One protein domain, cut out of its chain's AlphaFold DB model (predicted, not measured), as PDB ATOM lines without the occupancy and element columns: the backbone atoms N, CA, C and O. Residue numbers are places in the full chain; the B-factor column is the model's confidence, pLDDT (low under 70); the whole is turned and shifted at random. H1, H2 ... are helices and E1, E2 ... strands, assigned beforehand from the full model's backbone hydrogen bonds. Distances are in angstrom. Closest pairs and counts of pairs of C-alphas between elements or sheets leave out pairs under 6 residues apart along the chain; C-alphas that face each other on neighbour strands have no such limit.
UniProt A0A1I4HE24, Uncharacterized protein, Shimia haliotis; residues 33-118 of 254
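This is residues 33 to 118 of the 254 residues of an uncharacterized protein of Shimia haliotis (UniProt A0A1I4HE24). A long two-stranded hairpin, E1 and E2, reaches out like an arm from a cluster of helices, and H3 packs on E2 with its residues 92 to 99. H2 folds back on the first part of H3, H4 crosses H3 and points away from the hairpin, and short H1 sits beside the hairpin's open end. The printed part has 86 residues with four named helices and two named strands, in the order H1 E1 E2 H2 H3 H4; the sheet, of order E1 - E2, is antiparallel and the class is mixed, helices and strands. The whole is only just compact, close to loose, with a radius of gyration of the C-alphas of 14.1 A, and it spans 46 by 31 by 19 A.

E1 is residues 43 to 51, 24.8 A from first to last C-alpha, beginning at C-alpha 43 (-35.803, -15.756, -7.825). E2 is residues 60 to 68, 24.3 A. H3, the longest helix, is residues 84 to 99, 22.3 A. H2 is residues 70 to 80, 15.8 A, and H4 is residues 106 to 117, 16.3 A, ending at C-alpha 117 (-40.440, -40.969, -9.841). H1, residues 33 to 38, measures 8.4 A and starts at C-alpha 33 (-44.642, -19.280, 0.380).

E1 and E2 form a hairpin, antiparallel at 153 degrees between their directions, with N 46 and O 65 at 2.8 A and N 61 and O 50 at 3.0 A, both within hydrogen-bond range. The closest C-alphas of E2 and H3 are those of Tyr 65 and Asn 97, 5.0 A apart, while E1 and H3 are apart. H2 and H3 form a helical hairpin and touch, closest at the C-alphas of Ala 80 and Phe 87, 4.0 A, with a steep tilt of 44 degrees, opposite ways; H3 touches H2 with residues 86 to 90 alone. H3 and H4 touch, closest at the C-alphas of Cys 94 and Leu 108, 6.4 A, about perpendicular at 76 degrees. H2 and H4 touch, closest at the C-alphas of Gly 73 and Pro 107, 5.5 A, the same way at a shallow tilt of 33 degrees, only just short of steep. H1 is close to H3 but not clearly touching, with the C-alphas of Ala 33 and Phe 86 the closest at 5.9 A; H1 and H2 are near each other, and H1 and H4 are apart. Every O i to N i+4 pair is within hydrogen-bond range in H1, H3 and H4; in H2 it is 5 of 7.

The two C-alphas farthest apart are those of Pro 56, between E1 and E2, and Leu 82, 46.2 A. The printed part has no cut and no long link. The mean pLDDT of the printed part is 89.3, and residues 38 to 39 are under 70.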
ATOM      1  N   ALA A  33     -45.332 -18.811   1.575       83.19
ATOM      2  CA  ALA A  33     -44.642 -19.280   0.380       83.19
ATOM      3  C   ALA A  33     -44.473 -18.150  -0.647       83.19
ATOM      4  O   ALA A  33     -43.344 -17.824  -1.005       83.19
ATOM      5  N   ASP A  34     -45.566 -17.479  -1.035       81.19
ATOM      6  CA  ASP A  34     -45.507 -16.369  -2.001       81.19
ATOM      7  C   ASP A  34     -44.515 -15.297  -1.558       81.19
ATOM      8  O   ASP A  34     -43.759 -14.782  -2.375       81.19
ATOM      9  N   SER A  35     -44.486 -14.999  -0.256       78.62
ATOM     10  CA  SER A  35     -43.576 -14.006   0.293       78.62
ATOM     11  C   SER A  35     -42.114 -14.396   0.175       78.62
ATOM     12  O   SER A  35     -41.319 -13.530  -0.143       78.62
ATOM     13  N   VAL A  36     -41.755 -15.663   0.397       77.56
ATOM     14  CA  VAL A  36     -40.369 -16.147   0.295       77.56
ATOM     15  C   VAL A  36     -39.942 -16.255  -1.171       77.56
ATOM     16  O   VAL A  36     -38.775 -16.050  -1.495       77.56
ATOM     17  N   PHE A  37     -40.884 -16.556  -2.064       75.31
ATOM     18  CA  PHE A  37     -40.602 -16.813  -3.471       75.31
ATOM     19  C   PHE A  37     -40.623 -15.570  -4.361       75.31
ATOM     20  O   PHE A  37     -39.683 -15.346  -5.113       75.31
ATOM     21  N   HIS A  38     -41.691 -14.770  -4.310       68.19
ATOM     22  CA  HIS A  38     -41.938 -13.713  -5.298       68.19
ATOM     23  C   HIS A  38     -41.188 -12.414  -5.006       68.19
ATOM     24  O   HIS A  38     -40.960 -11.631  -5.923       68.19
ATOM     25  N   TYR A  39     -40.810 -12.178  -3.748       65.69
ATOM     26  CA  TYR A  39     -40.102 -10.960  -3.334       65.69
ATOM     27  C   TYR A  39     -38.617 -11.204  -3.065       65.69
ATOM     28  O   TYR A  39     -37.910 -10.307  -2.612       65.69
ATOM     29  N   SER A  40     -38.127 -12.407  -3.375       74.00
ATOM     30  CA  SER A  40     -36.702 -12.699  -3.354       74.00
ATOM     31  C   SER A  40     -36.040 -12.164  -4.612       74.00
ATOM     32  O   SER A  40     -36.320 -12.623  -5.717       74.00
ATOM     33  N   GLU A  41     -35.080 -11.254  -4.441       78.38
ATOM     34  CA  GLU A  41     -34.200 -10.786  -5.522       78.38
ATOM     35  C   GLU A  41     -33.417 -11.941  -6.185       78.38
ATOM     36  O   GLU A  41     -32.873 -11.787  -7.276       78.38
ATOM     37  N   HIS A  42     -33.382 -13.117  -5.548       81.06
ATOM     38  CA  HIS A  42     -32.677 -14.305  -6.020       81.06
ATOM     39  C   HIS A  42     -33.548 -15.262  -6.858       81.06
ATOM     40  O   HIS A  42     -33.033 -16.288  -7.314       81.06
ATOM     41  N   ILE A  43     -34.844 -14.966  -7.036       84.94
ATOM     42  CA  ILE A  43     -35.803 -15.756  -7.825       84.94
ATOM     43  C   ILE A  43     -36.554 -14.799  -8.757       84.94
ATOM     44  O   ILE A  43     -37.510 -14.139  -8.365       84.94
ATOM     45  N   VAL A  44     -36.122 -14.719 -10.015       88.25
ATOM     46  CA  VAL A  44     -36.635 -13.723 -10.965       88.25
ATOM     47  C   VAL A  44     -37.310 -14.405 -12.148       88.25
ATOM     48  O   VAL A  44     -36.691 -15.192 -12.866       88.25
ATOM     49  N   LEU A  45     -38.577 -14.066 -12.397       91.12
ATOM     50  CA  LEU A  45     -39.277 -14.484 -13.609       91.12
ATOM     51  C   LEU A  45     -38.774 -13.663 -14.803       91.12
ATOM     52  O   LEU A  45     -38.973 -12.452 -14.883       91.12
ATOM     53  N   LYS A  46     -38.139 -14.335 -15.758       93.94
ATOM     54  CA  LYS A  46     -37.626 -13.757 -17.000       93.94
ATOM     55  C   LYS A  46     -38.423 -14.241 -18.201       93.94
ATOM     56  O   LYS A  46     -39.077 -15.278 -18.170       93.94
ATOM     57  N   LYS A  47     -38.320 -13.491 -19.296       95.19
ATOM     58  CA  LYS A  47     -38.876 -13.854 -20.603       95.19
ATOM     59  C   LYS A  47     -37.752 -14.096 -21.601       95.19
ATOM     60  O   LYS A  47     -36.705 -13.452 -21.533       95.19
ATOM     61  N   LYS A  48     -37.957 -15.021 -22.535       94.25
ATOM     62  CA  LYS A  48     -37.102 -15.200 -23.716       94.25
ATOM     63  C   LYS A  48     -37.931 -15.657 -24.909       94.25
ATOM     64  O   LYS A  48     -39.001 -16.231 -24.741       94.25
ATOM     65  N   HIS A  49     -37.402 -15.470 -26.110       92.56
ATOM     66  CA  HIS A  49     -38.006 -16.020 -27.317       92.56
ATOM     67  C   HIS A  49     -37.389 -17.378 -27.642       92.56
ATOM     68  O   HIS A  49     -36.165 -17.529 -27.689       92.56
ATOM     69  N   LEU A  50     -38.239 -18.374 -27.873       89.00
ATOM     70  CA  LEU A  50     -37.836 -19.653 -28.432       89.00
ATOM     71  C   LEU A  50     -38.185 -19.692 -29.910       89.00
ATOM     72  O   LEU A  50     -39.294 -19.371 -30.321       89.00
ATOM     73  N   PHE A  51     -37.229 -20.162 -30.702       85.69
ATOM     74  CA  PHE A  51     -37.459 -20.456 -32.106       85.69
ATOM     75  C   PHE A  51     -37.937 -21.892 -32.239       85.69
ATOM     76  O   PHE A  51     -37.188 -22.835 -31.946       85.69
ATOM     77  N   ASN A  52     -39.162 -22.076 -32.720       80.81
ATOM     78  CA  ASN A  52     -39.623 -23.400 -33.084       80.81
ATOM     79  C   ASN A  52     -39.054 -23.791 -34.454       80.81
ATOM     80  O   ASN A  52     -39.691 -23.616 -35.487       80.81
ATOM     81  N   ARG A  53     -37.842 -24.360 -34.453       82.06
ATOM     82  CA  ARG A  53     -37.175 -24.851 -35.675       82.06
ATOM     83  C   ARG A  53     -37.931 -25.986 -36.377       82.06
ATOM     84  O   ARG A  53     -37.603 -26.301 -37.512       82.06
ATOM     85  N   MET A  54     -38.903 -26.602 -35.703       81.00
ATOM     86  CA  MET A  54     -39.750 -27.651 -36.275       81.00
ATOM     87  C   MET A  54     -41.014 -27.085 -36.936       81.00
ATOM     88  O   MET A  54     -41.694 -27.815 -37.651       81.00
ATOM     89  N   HIS A  55     -41.349 -25.809 -36.707       75.56
ATOM     90  CA  HIS A  55     -42.490 -25.170 -37.351       75.56
ATOM     91  C   HIS A  55     -42.085 -24.638 -38.737       75.56
ATOM     92  O   HIS A  55     -41.066 -23.949 -38.828       75.56
ATOM     93  N   PRO A  56     -42.868 -24.873 -39.810       78.69
ATOM     94  CA  PRO A  56     -42.519 -24.440 -41.170       78.69
ATOM     95  C   PRO A  56     -42.243 -22.936 -41.314       78.69
ATOM     96  O   PRO A  56     -41.483 -22.532 -42.189       78.69
ATOM     97  N   SER A  57     -42.844 -22.108 -40.455       83.44
ATOM     98  CA  SER A  57     -42.666 -20.650 -40.457       83.44
ATOM     99  C   SER A  57     -41.611 -20.127 -39.473       83.44
ATOM    100  O   SER A  57     -41.495 -18.913 -39.333       83.44
ATOM    101  N   TYR A  58     -40.857 -20.996 -38.783       78.44
ATOM    102  CA  TYR A  58     -39.918 -20.597 -37.722       78.44
ATOM    103  C   TYR A  58     -40.562 -19.691 -36.666       78.44
ATOM    104  O   TYR A  58     -39.992 -18.673 -36.268       78.44
ATOM    105  N   GLU A  59     -41.766 -20.055 -36.227       85.19
ATOM    106  CA  GLU A  59     -42.523 -19.256 -35.270       85.19
ATOM    107  C   GLU A  59     -41.690 -18.985 -34.008       85.19
ATOM    108  O   GLU A  59     -41.107 -19.899 -33.406       85.19
ATOM    109  N   GLN A  60     -41.609 -17.704 -33.647       88.56
ATOM    110  CA  GLN A  60     -41.042 -17.263 -32.383       88.56
ATOM    111  C   GLN A  60     -42.152 -17.259 -31.339       88.56
ATOM    112  O   GLN A  60     -43.109 -16.498 -31.461       88.56
ATOM    113  N   SER A  61     -42.001 -18.067 -30.295       89.62
ATOM    114  CA  SER A  61     -42.864 -17.997 -29.120       89.62
ATOM    115  C   SER A  61     -42.131 -17.307 -27.974       89.62
ATOM    116  O   SER A  61     -40.987 -17.639 -27.656       89.62
ATOM    117  N   GLU A  62     -42.776 -16.315 -27.359       93.62
ATOM    118  CA  GLU A  62     -42.331 -15.789 -26.067       93.62
ATOM    119  C   GLU A  62     -42.636 -16.835 -24.989       93.62
ATOM    120  O   GLU A  62     -43.757 -17.335 -24.897       93.62
ATOM    121  N   VAL A  63     -41.632 -17.181 -24.186       94.00
ATOM    122  CA  VAL A  63     -41.778 -18.079 -23.039       94.00
ATOM    123  C   VAL A  63     -41.193 -17.437 -21.791       94.00
ATOM    124  O   VAL A  63     -40.199 -16.708 -21.855       94.00
ATOM    125  N   SER A  64     -41.788 -17.754 -20.647       95.19
ATOM    126  CA  SER A  64     -41.282 -17.355 -19.336       95.19
ATOM    127  C   SER A  64     -40.404 -18.453 -18.735       95.19
ATOM    128  O   SER A  64     -40.621 -19.631 -19.002       95.19
ATOM    129  N   TYR A  65     -39.414 -18.076 -17.930       95.44
ATOM    130  CA  TYR A  65     -38.579 -18.986 -17.146       95.44
ATOM    131  C   TYR A  65     -38.122 -18.313 -15.855       95.44
ATOM    132  O   TYR A  65     -37.974 -17.096 -15.803       95.44
ATOM    133  N   TRP A  66     -37.869 -19.104 -14.823       93.88
ATOM    134  CA  TRP A  66     -37.323 -18.643 -13.557       93.88
ATOM    135  C   TRP A  66     -35.798 -18.689 -13.593       93.88
ATOM    136  O   TRP A  66     -35.200 -19.748 -13.811       93.88
ATOM    137  N   GLU A  67     -35.163 -17.543 -13.372       92.75
ATOM    138  CA  GLU A  67     -33.748 -17.468 -13.028       92.75
ATOM    139  C   GLU A  67     -33.612 -17.542 -11.509       92.75
ATOM    140  O   GLU A  67     -34.197 -16.735 -10.788       92.75
ATOM    141  N   ILE A  68     -32.865 -18.534 -11.031       89.81
ATOM    142  CA  ILE A  68     -32.713 -18.830  -9.607       89.81
ATOM    143  C   ILE A  68     -31.230 -18.907  -9.290       89.81
ATOM    144  O   ILE A  68     -30.462 -19.507 -10.045       89.81
ATOM    145  N   GLN A  69     -30.807 -18.319  -8.174       85.56
ATOM    146  CA  GLN A  69     -29.438 -18.527  -7.718       85.56
ATOM    147  C   GLN A  69     -29.243 -19.968  -7.218       85.56
ATOM    148  O   GLN A  69     -30.093 -20.486  -6.498       85.56
ATOM    149  N   PRO A  70     -28.132 -20.642  -7.553       81.69
ATOM    150  CA  PRO A  70     -28.007 -22.078  -7.311       81.69
ATOM    151  C   PRO A  70     -28.226 -22.532  -5.867       81.69
ATOM    152  O   PRO A  70     -28.936 -23.509  -5.644       81.69
ATOM    153  N   PHE A  71     -27.692 -21.794  -4.889       79.88
ATOM    154  CA  PHE A  71     -27.874 -22.138  -3.477       79.88
ATOM    155  C   PHE A  71     -29.342 -22.039  -3.038       79.88
ATOM    156  O   PHE A  71     -29.792 -22.830  -2.215       79.88
ATOM    157  N   VAL A  72     -30.113 -21.113  -3.622       84.94
ATOM    158  CA  VAL A  72     -31.541 -20.941  -3.327       84.94
ATOM    159  C   VAL A  72     -32.316 -22.195  -3.713       84.94
ATOM    160  O   VAL A  72     -33.200 -22.601  -2.967       84.94
ATOM    161  N   GLY A  73     -31.928 -22.873  -4.799       89.69
ATOM    162  CA  GLY A  73     -32.539 -24.138  -5.218       89.69
ATOM    163  C   GLY A  73     -32.568 -25.203  -4.113       89.69
ATOM    164  O   GLY A  73     -33.607 -25.833  -3.918       89.69
ATOM    165  N   PHE A  74     -31.485 -25.347  -3.340       88.25
ATOM    166  CA  PHE A  74     -31.425 -26.283  -2.207       88.25
ATOM    167  C   PHE A  74     -32.390 -25.887  -1.078       88.25
ATOM    168  O   PHE A  74     -33.108 -26.730  -0.546       88.25
ATOM    169  N   TYR A  75     -32.477 -24.593  -0.747       87.06
ATOM    170  CA  TYR A  75     -33.433 -24.106   0.254       87.06
ATOM    171  C   TYR A  75     -34.883 -24.313  -0.182       87.06
ATOM    172  O   TYR A  75     -35.711 -24.723   0.632       87.06
ATOM    173  N   LEU A  76     -35.203 -24.059  -1.457       89.38
ATOM    174  CA  LEU A  76     -36.554 -24.287  -1.966       89.38
ATOM    175  C   LEU A  76     -36.925 -25.762  -1.891       89.38
ATOM    176  O   LEU A  76     -38.043 -26.081  -1.489       89.38
ATOM    177  N   TRP A  77     -35.994 -26.655  -2.234       93.25
ATOM    178  CA  TRP A  77     -36.227 -28.086  -2.097       93.25
ATOM    179  C   TRP A  77     -36.427 -28.465  -0.626       93.25
ATOM    180  O   TRP A  77     -37.442 -29.073  -0.294       93.25
ATOM    181  N   ALA A  78     -35.548 -28.039   0.280       90.50
ATOM    182  CA  ALA A  78     -35.712 -28.294   1.711       90.50
ATOM    183  C   ALA A  78     -37.081 -27.821   2.251       90.50
ATOM    184  O   ALA A  78     -37.737 -28.544   2.999       90.50
ATOM    185  N   LEU A  79     -37.559 -26.646   1.828       89.25
ATOM    186  CA  LEU A  79     -38.889 -26.141   2.191       89.25
ATOM    187  C   LEU A  79     -40.026 -26.963   1.559       89.25
ATOM    188  O   LEU A  79     -41.036 -27.225   2.218       89.25
ATOM    189  N   ALA A  80     -39.862 -27.406   0.311       93.06
ATOM    190  CA  ALA A  80     -40.826 -28.240  -0.406       93.06
ATOM    191  C   ALA A  80     -41.047 -29.614   0.246       93.06
ATOM    192  O   ALA A  80     -42.140 -30.171   0.140       93.06
ATOM    193  N   GLU A  81     -40.055 -30.164   0.953       92.38
ATOM    194  CA  GLU A  81     -40.231 -31.405   1.721       92.38
ATOM    195  C   GLU A  81     -41.134 -31.223   2.953       92.38
ATOM    196  O   GLU A  81     -41.722 -32.187   3.447       92.38
ATOM    197  N   LEU A  82     -41.265 -29.991   3.456       88.25
ATOM    198  CA  LEU A  82     -41.950 -29.689   4.716       88.25
ATOM    199  C   LEU A  82     -43.334 -29.064   4.516       88.25
ATOM    200  O   LEU A  82     -44.236 -29.286   5.328       88.25
ATOM    201  N   ASP A  83     -43.525 -28.287   3.450       88.56
ATOM    202  CA  ASP A  83     -44.751 -27.532   3.210       88.56
ATOM    203  C   ASP A  83     -45.252 -27.709   1.767       88.56
ATOM    204  O   ASP A  83     -44.511 -27.631   0.788       88.56
ATOM    205  N   CYS A  84     -46.555 -27.967   1.633       91.44
ATOM    206  CA  CYS A  84     -47.156 -28.279   0.345       91.44
ATOM    207  C   CYS A  84     -47.230 -27.084  -0.611       91.44
ATOM    208  O   CYS A  84     -47.283 -27.301  -1.815       91.44
ATOM    209  N   GLU A  85     -47.281 -25.850  -0.094       88.62
ATOM    210  CA  GLU A  85     -47.276 -24.638  -0.924       88.62
ATOM    211  C   GLU A  85     -45.895 -24.465  -1.574       88.62
ATOM    212  O   GLU A  85     -45.810 -24.176  -2.764       88.62
ATOM    213  N   PHE A  86     -44.821 -24.752  -0.829       91.00
ATOM    214  CA  PHE A  86     -43.456 -24.758  -1.363       91.00
ATOM    215  C   PHE A  86     -43.234 -25.882  -2.375       91.00
ATOM    216  O   PHE A  86     -42.596 -25.660  -3.401       91.00
ATOM    217  N   PHE A  87     -43.804 -27.064  -2.124       94.56
ATOM    218  CA  PHE A  87     -43.762 -28.171  -3.078       94.56
ATOM    219  C   PHE A  87     -44.415 -27.810  -4.414       94.56
ATOM    220  O   PHE A  87     -43.795 -27.976  -5.463       94.56
ATOM    221  N   ASP A  88     -45.653 -27.309  -4.380       93.44
ATOM    222  CA  ASP A  88     -46.398 -26.955  -5.593       93.44
ATOM    223  C   ASP A  88     -45.673 -25.868  -6.392       93.44
ATOM    224  O   ASP A  88     -45.562 -25.965  -7.615       93.44
ATOM    225  N   TYR A  89     -45.118 -24.874  -5.698       91.56
ATOM    226  CA  TYR A  89     -44.347 -23.815  -6.334       91.56
ATOM    227  C   TYR A  89     -43.059 -24.338  -6.981       91.56
ATOM    228  O   TYR A  89     -42.747 -23.992  -8.118       91.56
ATOM    229  N   LEU A  90     -42.306 -25.212  -6.306       94.56
ATOM    230  CA  LEU A  90     -41.073 -25.754  -6.879       94.56
ATOM    231  C   LEU A  90     -41.349 -26.641  -8.103       94.56
ATOM    232  O   LEU A  90     -40.573 -26.636  -9.062       94.56
ATOM    233  N   VAL A  91     -42.488 -27.347  -8.117       96.31
ATOM    234  CA  VAL A  91     -42.990 -28.043  -9.312       96.31
ATOM    235  C   VAL A  91     -43.279 -27.054 -10.440       96.31
ATOM    236  O   VAL A  91     -42.854 -27.297 -11.570       96.31
ATOM    237  N   GLU A  92     -43.955 -25.937 -10.157       94.81
ATOM    238  CA  GLU A  92     -44.231 -24.887 -11.144       94.81
ATOM    239  C   GLU A  92     -42.939 -24.307 -11.733       94.81
ATOM    240  O   GLU A  92     -42.811 -24.191 -12.955       94.81
ATOM    241  N   VAL A  93     -41.953 -24.006 -10.886       94.38
ATOM    242  CA  VAL A  93     -40.627 -23.529 -11.295       94.38
ATOM    243  C   VAL A  93     -39.960 -24.519 -12.249       94.38
ATOM    244  O   VAL A  93     -39.538 -24.142 -13.348       94.38
ATOM    245  N   CYS A  94     -39.894 -25.795 -11.860       96.75
ATOM    246  CA  CYS A  94     -39.273 -26.838 -12.672       96.75
ATOM    247  C   CYS A  94     -40.003 -27.004 -14.009       96.75
ATOM    248  O   CYS A  94     -39.366 -27.017 -15.064       96.75
ATOM    249  N   ALA A  95     -41.335 -27.076 -13.987       96.69
ATOM    250  CA  ALA A  95     -42.155 -27.226 -15.182       96.69
ATOM    251  C   ALA A  95     -41.990 -26.040 -16.145       96.69
ATOM    252  O   ALA A  95     -41.806 -26.246 -17.346       96.69
ATOM    253  N   THR A  96     -41.989 -24.811 -15.622       95.88
ATOM    254  CA  THR A  96     -41.806 -23.584 -16.409       95.88
ATOM    255  C   THR A  96     -40.436 -23.576 -17.090       95.88
ATOM    256  O   THR A  96     -40.339 -23.335 -18.295       95.88
ATOM    257  N   ASN A  97     -39.371 -23.925 -16.364       96.50
ATOM    258  CA  ASN A  97     -38.020 -23.962 -16.925       96.50
ATOM    259  C   ASN A  97     -37.845 -25.080 -17.965       96.50
ATOM    260  O   ASN A  97     -37.250 -24.839 -19.020       96.50
ATOM    261  N   ILE A  98     -38.413 -26.266 -17.718       96.06
ATOM    262  CA  ILE A  98     -38.435 -27.376 -18.683       96.06
ATOM    263  C   ILE A  98     -39.171 -26.955 -19.962       96.06
ATOM    264  O   ILE A  98     -38.642 -27.130 -21.062       96.06
ATOM    265  N   ALA A  99     -40.357 -26.349 -19.838       93.31
ATOM    266  CA  ALA A  99     -41.141 -25.865 -20.975       93.31
ATOM    267  C   ALA A  99     -40.381 -24.799 -21.781       93.31
ATOM    268  O   ALA A  99     -40.371 -24.821 -23.014       93.31
ATOM    269  N   ALA A 100     -39.658 -23.918 -21.088       94.56
ATOM    270  CA  ALA A 100     -38.795 -22.916 -21.693       94.56
ATOM    271  C   ALA A 100     -37.472 -23.483 -22.244       94.56
ATOM    272  O   ALA A 100     -36.644 -22.713 -22.743       94.56
ATOM    273  N   LYS A 101     -37.230 -24.799 -22.177       94.50
ATOM    274  CA  LYS A 101     -35.970 -25.446 -22.591       94.50
ATOM    275  C   LYS A 101     -34.749 -24.800 -21.921       94.50
ATOM    276  O   LYS A 101     -33.726 -24.565 -22.564       94.50
ATOM    277  N   VAL A 102     -34.898 -24.399 -20.660       94.38
ATOM    278  CA  VAL A 102     -33.810 -23.908 -19.808       94.38
ATOM    279  C   VAL A 102     -33.242 -25.099 -19.050       94.38
ATOM    280  O   VAL A 102     -33.991 -25.946 -18.568       94.38
ATOM    281  N   ILE A 103     -31.915 -25.175 -18.961       93.31
ATOM    282  CA  ILE A 103     -31.248 -26.196 -18.154       93.31
ATOM    283  C   ILE A 103     -31.627 -25.954 -16.692       93.31
ATOM    284  O   ILE A 103     -31.426 -24.857 -16.171       93.31
ATOM    285  N   LEU A 104     -32.195 -26.972 -16.046       93.81
ATOM    286  CA  LEU A 104     -32.433 -26.935 -14.611       93.81
ATOM    287  C   LEU A 104     -31.096 -26.960 -13.874       93.81
ATOM    288  O   LEU A 104     -30.208 -27.739 -14.216       93.81
ATOM    289  N   LEU A 105     -30.991 -26.129 -12.843       91.56
ATOM    290  CA  LEU A 105     -29.928 -26.235 -11.851       91.56
ATOM    291  C   LEU A 105     -30.025 -27.604 -11.179       91.56
ATOM    292  O   LEU A 105     -31.129 -28.119 -11.012       91.56
ATOM    293  N   GLU A 106     -28.893 -28.168 -10.772       90.31
ATOM    294  CA  GLU A 106     -28.818 -29.492 -10.148       90.31
ATOM    295  C   GLU A 106     -29.874 -29.740  -9.050       90.31
ATOM    296  O   GLU A 106     -30.657 -30.670  -9.229       90.31
ATOM    297  N   PRO A 107     -30.058 -28.873  -8.029       91.69
ATOM    298  CA  PRO A 107     -31.095 -29.096  -7.015       91.69
ATOM    299  C   PRO A 107     -32.523 -29.136  -7.580       91.69
ATOM    300  O   PRO A 107     -33.379 -29.855  -7.071       91.69
ATOM    301  N   LEU A 108     -32.802 -28.380  -8.648       94.62
ATOM    302  CA  LEU A 108     -34.108 -28.401  -9.316       94.62
ATOM    303  C   LEU A 108     -34.275 -29.658 -10.175       94.62
ATOM    304  O   LEU A 108     -35.377 -30.194 -10.276       94.62
ATOM    305  N   ASN A 109     -33.191 -30.117 -10.806       95.06
ATOM    306  CA  ASN A 109     -33.174 -31.352 -11.580       95.06
ATOM    307  C   ASN A 109     -33.446 -32.554 -10.673       95.06
ATOM    308  O   ASN A 109     -34.361 -33.329 -10.950       95.06
ATOM    309  N   ASP A 110     -32.720 -32.639  -9.559       93.44
ATOM    310  CA  ASP A 110     -32.870 -33.691  -8.565       93.44
ATOM    311  C   ASP A 110     -34.274 -33.675  -7.961       93.44
ATOM    312  O   ASP A 110     -34.941 -34.713  -7.928       93.44
ATOM    313  N   PHE A 111     -34.779 -32.504  -7.557       96.00
ATOM    314  CA  PHE A 111     -36.158 -32.367  -7.089       96.00
ATOM    315  C   PHE A 111     -37.163 -32.877  -8.130       96.00
ATOM    316  O   PHE A 111     -38.009 -33.715  -7.812       96.00
ATOM    317  N   ALA A 112     -37.067 -32.412  -9.380       97.19
ATOM    318  CA  ALA A 112     -37.985 -32.806 -10.444       97.19
ATOM    319  C   ALA A 112     -37.916 -34.314 -10.723       97.19
ATOM    320  O   ALA A 112     -38.953 -34.956 -10.884       97.19
ATOM    321  N   ALA A 113     -36.716 -34.899 -10.736       97.12
ATOM    322  CA  ALA A 113     -36.517 -36.328 -10.929       97.12
ATOM    323  C   ALA A 113     -37.155 -37.147  -9.797       97.12
ATOM    324  O   ALA A 113     -37.922 -38.071 -10.075       97.12
ATOM    325  N   ASN A 114     -36.898 -36.785  -8.536       96.19
ATOM    326  CA  ASN A 114     -37.475 -37.458  -7.371       96.19
ATOM    327  C   ASN A 114     -39.008 -37.316  -7.332       96.19
ATOM    328  O   ASN A 114     -39.718 -38.283  -7.048       96.19
ATOM    329  N   ALA A 115     -39.540 -36.136  -7.665       96.31
ATOM    330  CA  ALA A 115     -40.979 -35.896  -7.735       96.31
ATOM    331  C   ALA A 115     -41.648 -36.721  -8.850       96.31
ATOM    332  O   ALA A 115     -42.678 -37.352  -8.615       96.31
ATOM    333  N   LEU A 116     -41.050 -36.779 -10.046       96.31
ATOM    334  CA  LEU A 116     -41.578 -37.545 -11.185       96.31
ATOM    335  C   LEU A 116     -41.539 -39.059 -10.958       96.31
ATOM    336  O   LEU A 116     -42.437 -39.769 -11.408       96.31
ATOM    337  N   LYS A 117     -40.525 -39.559 -10.247       97.06
ATOM    338  CA  LYS A 117     -40.440 -40.969  -9.841       97.06
ATOM    339  C   LYS A 117     -41.393 -41.327  -8.697       97.06
ATOM    340  O   LYS A 117     -41.594 -42.507  -8.427       97.06
ATOM    341  N   GLY A 118     -41.960 -40.331  -8.014       94.31
ATOM    342  CA  GLY A 118     -42.746 -40.528  -6.796       94.31
ATOM    343  C   GLY A 118     -41.905 -40.874  -5.563       94.31
ATOM    344  O   GLY A 118     -42.464 -41.296  -4.554       94.31
TER     345      GLY A 118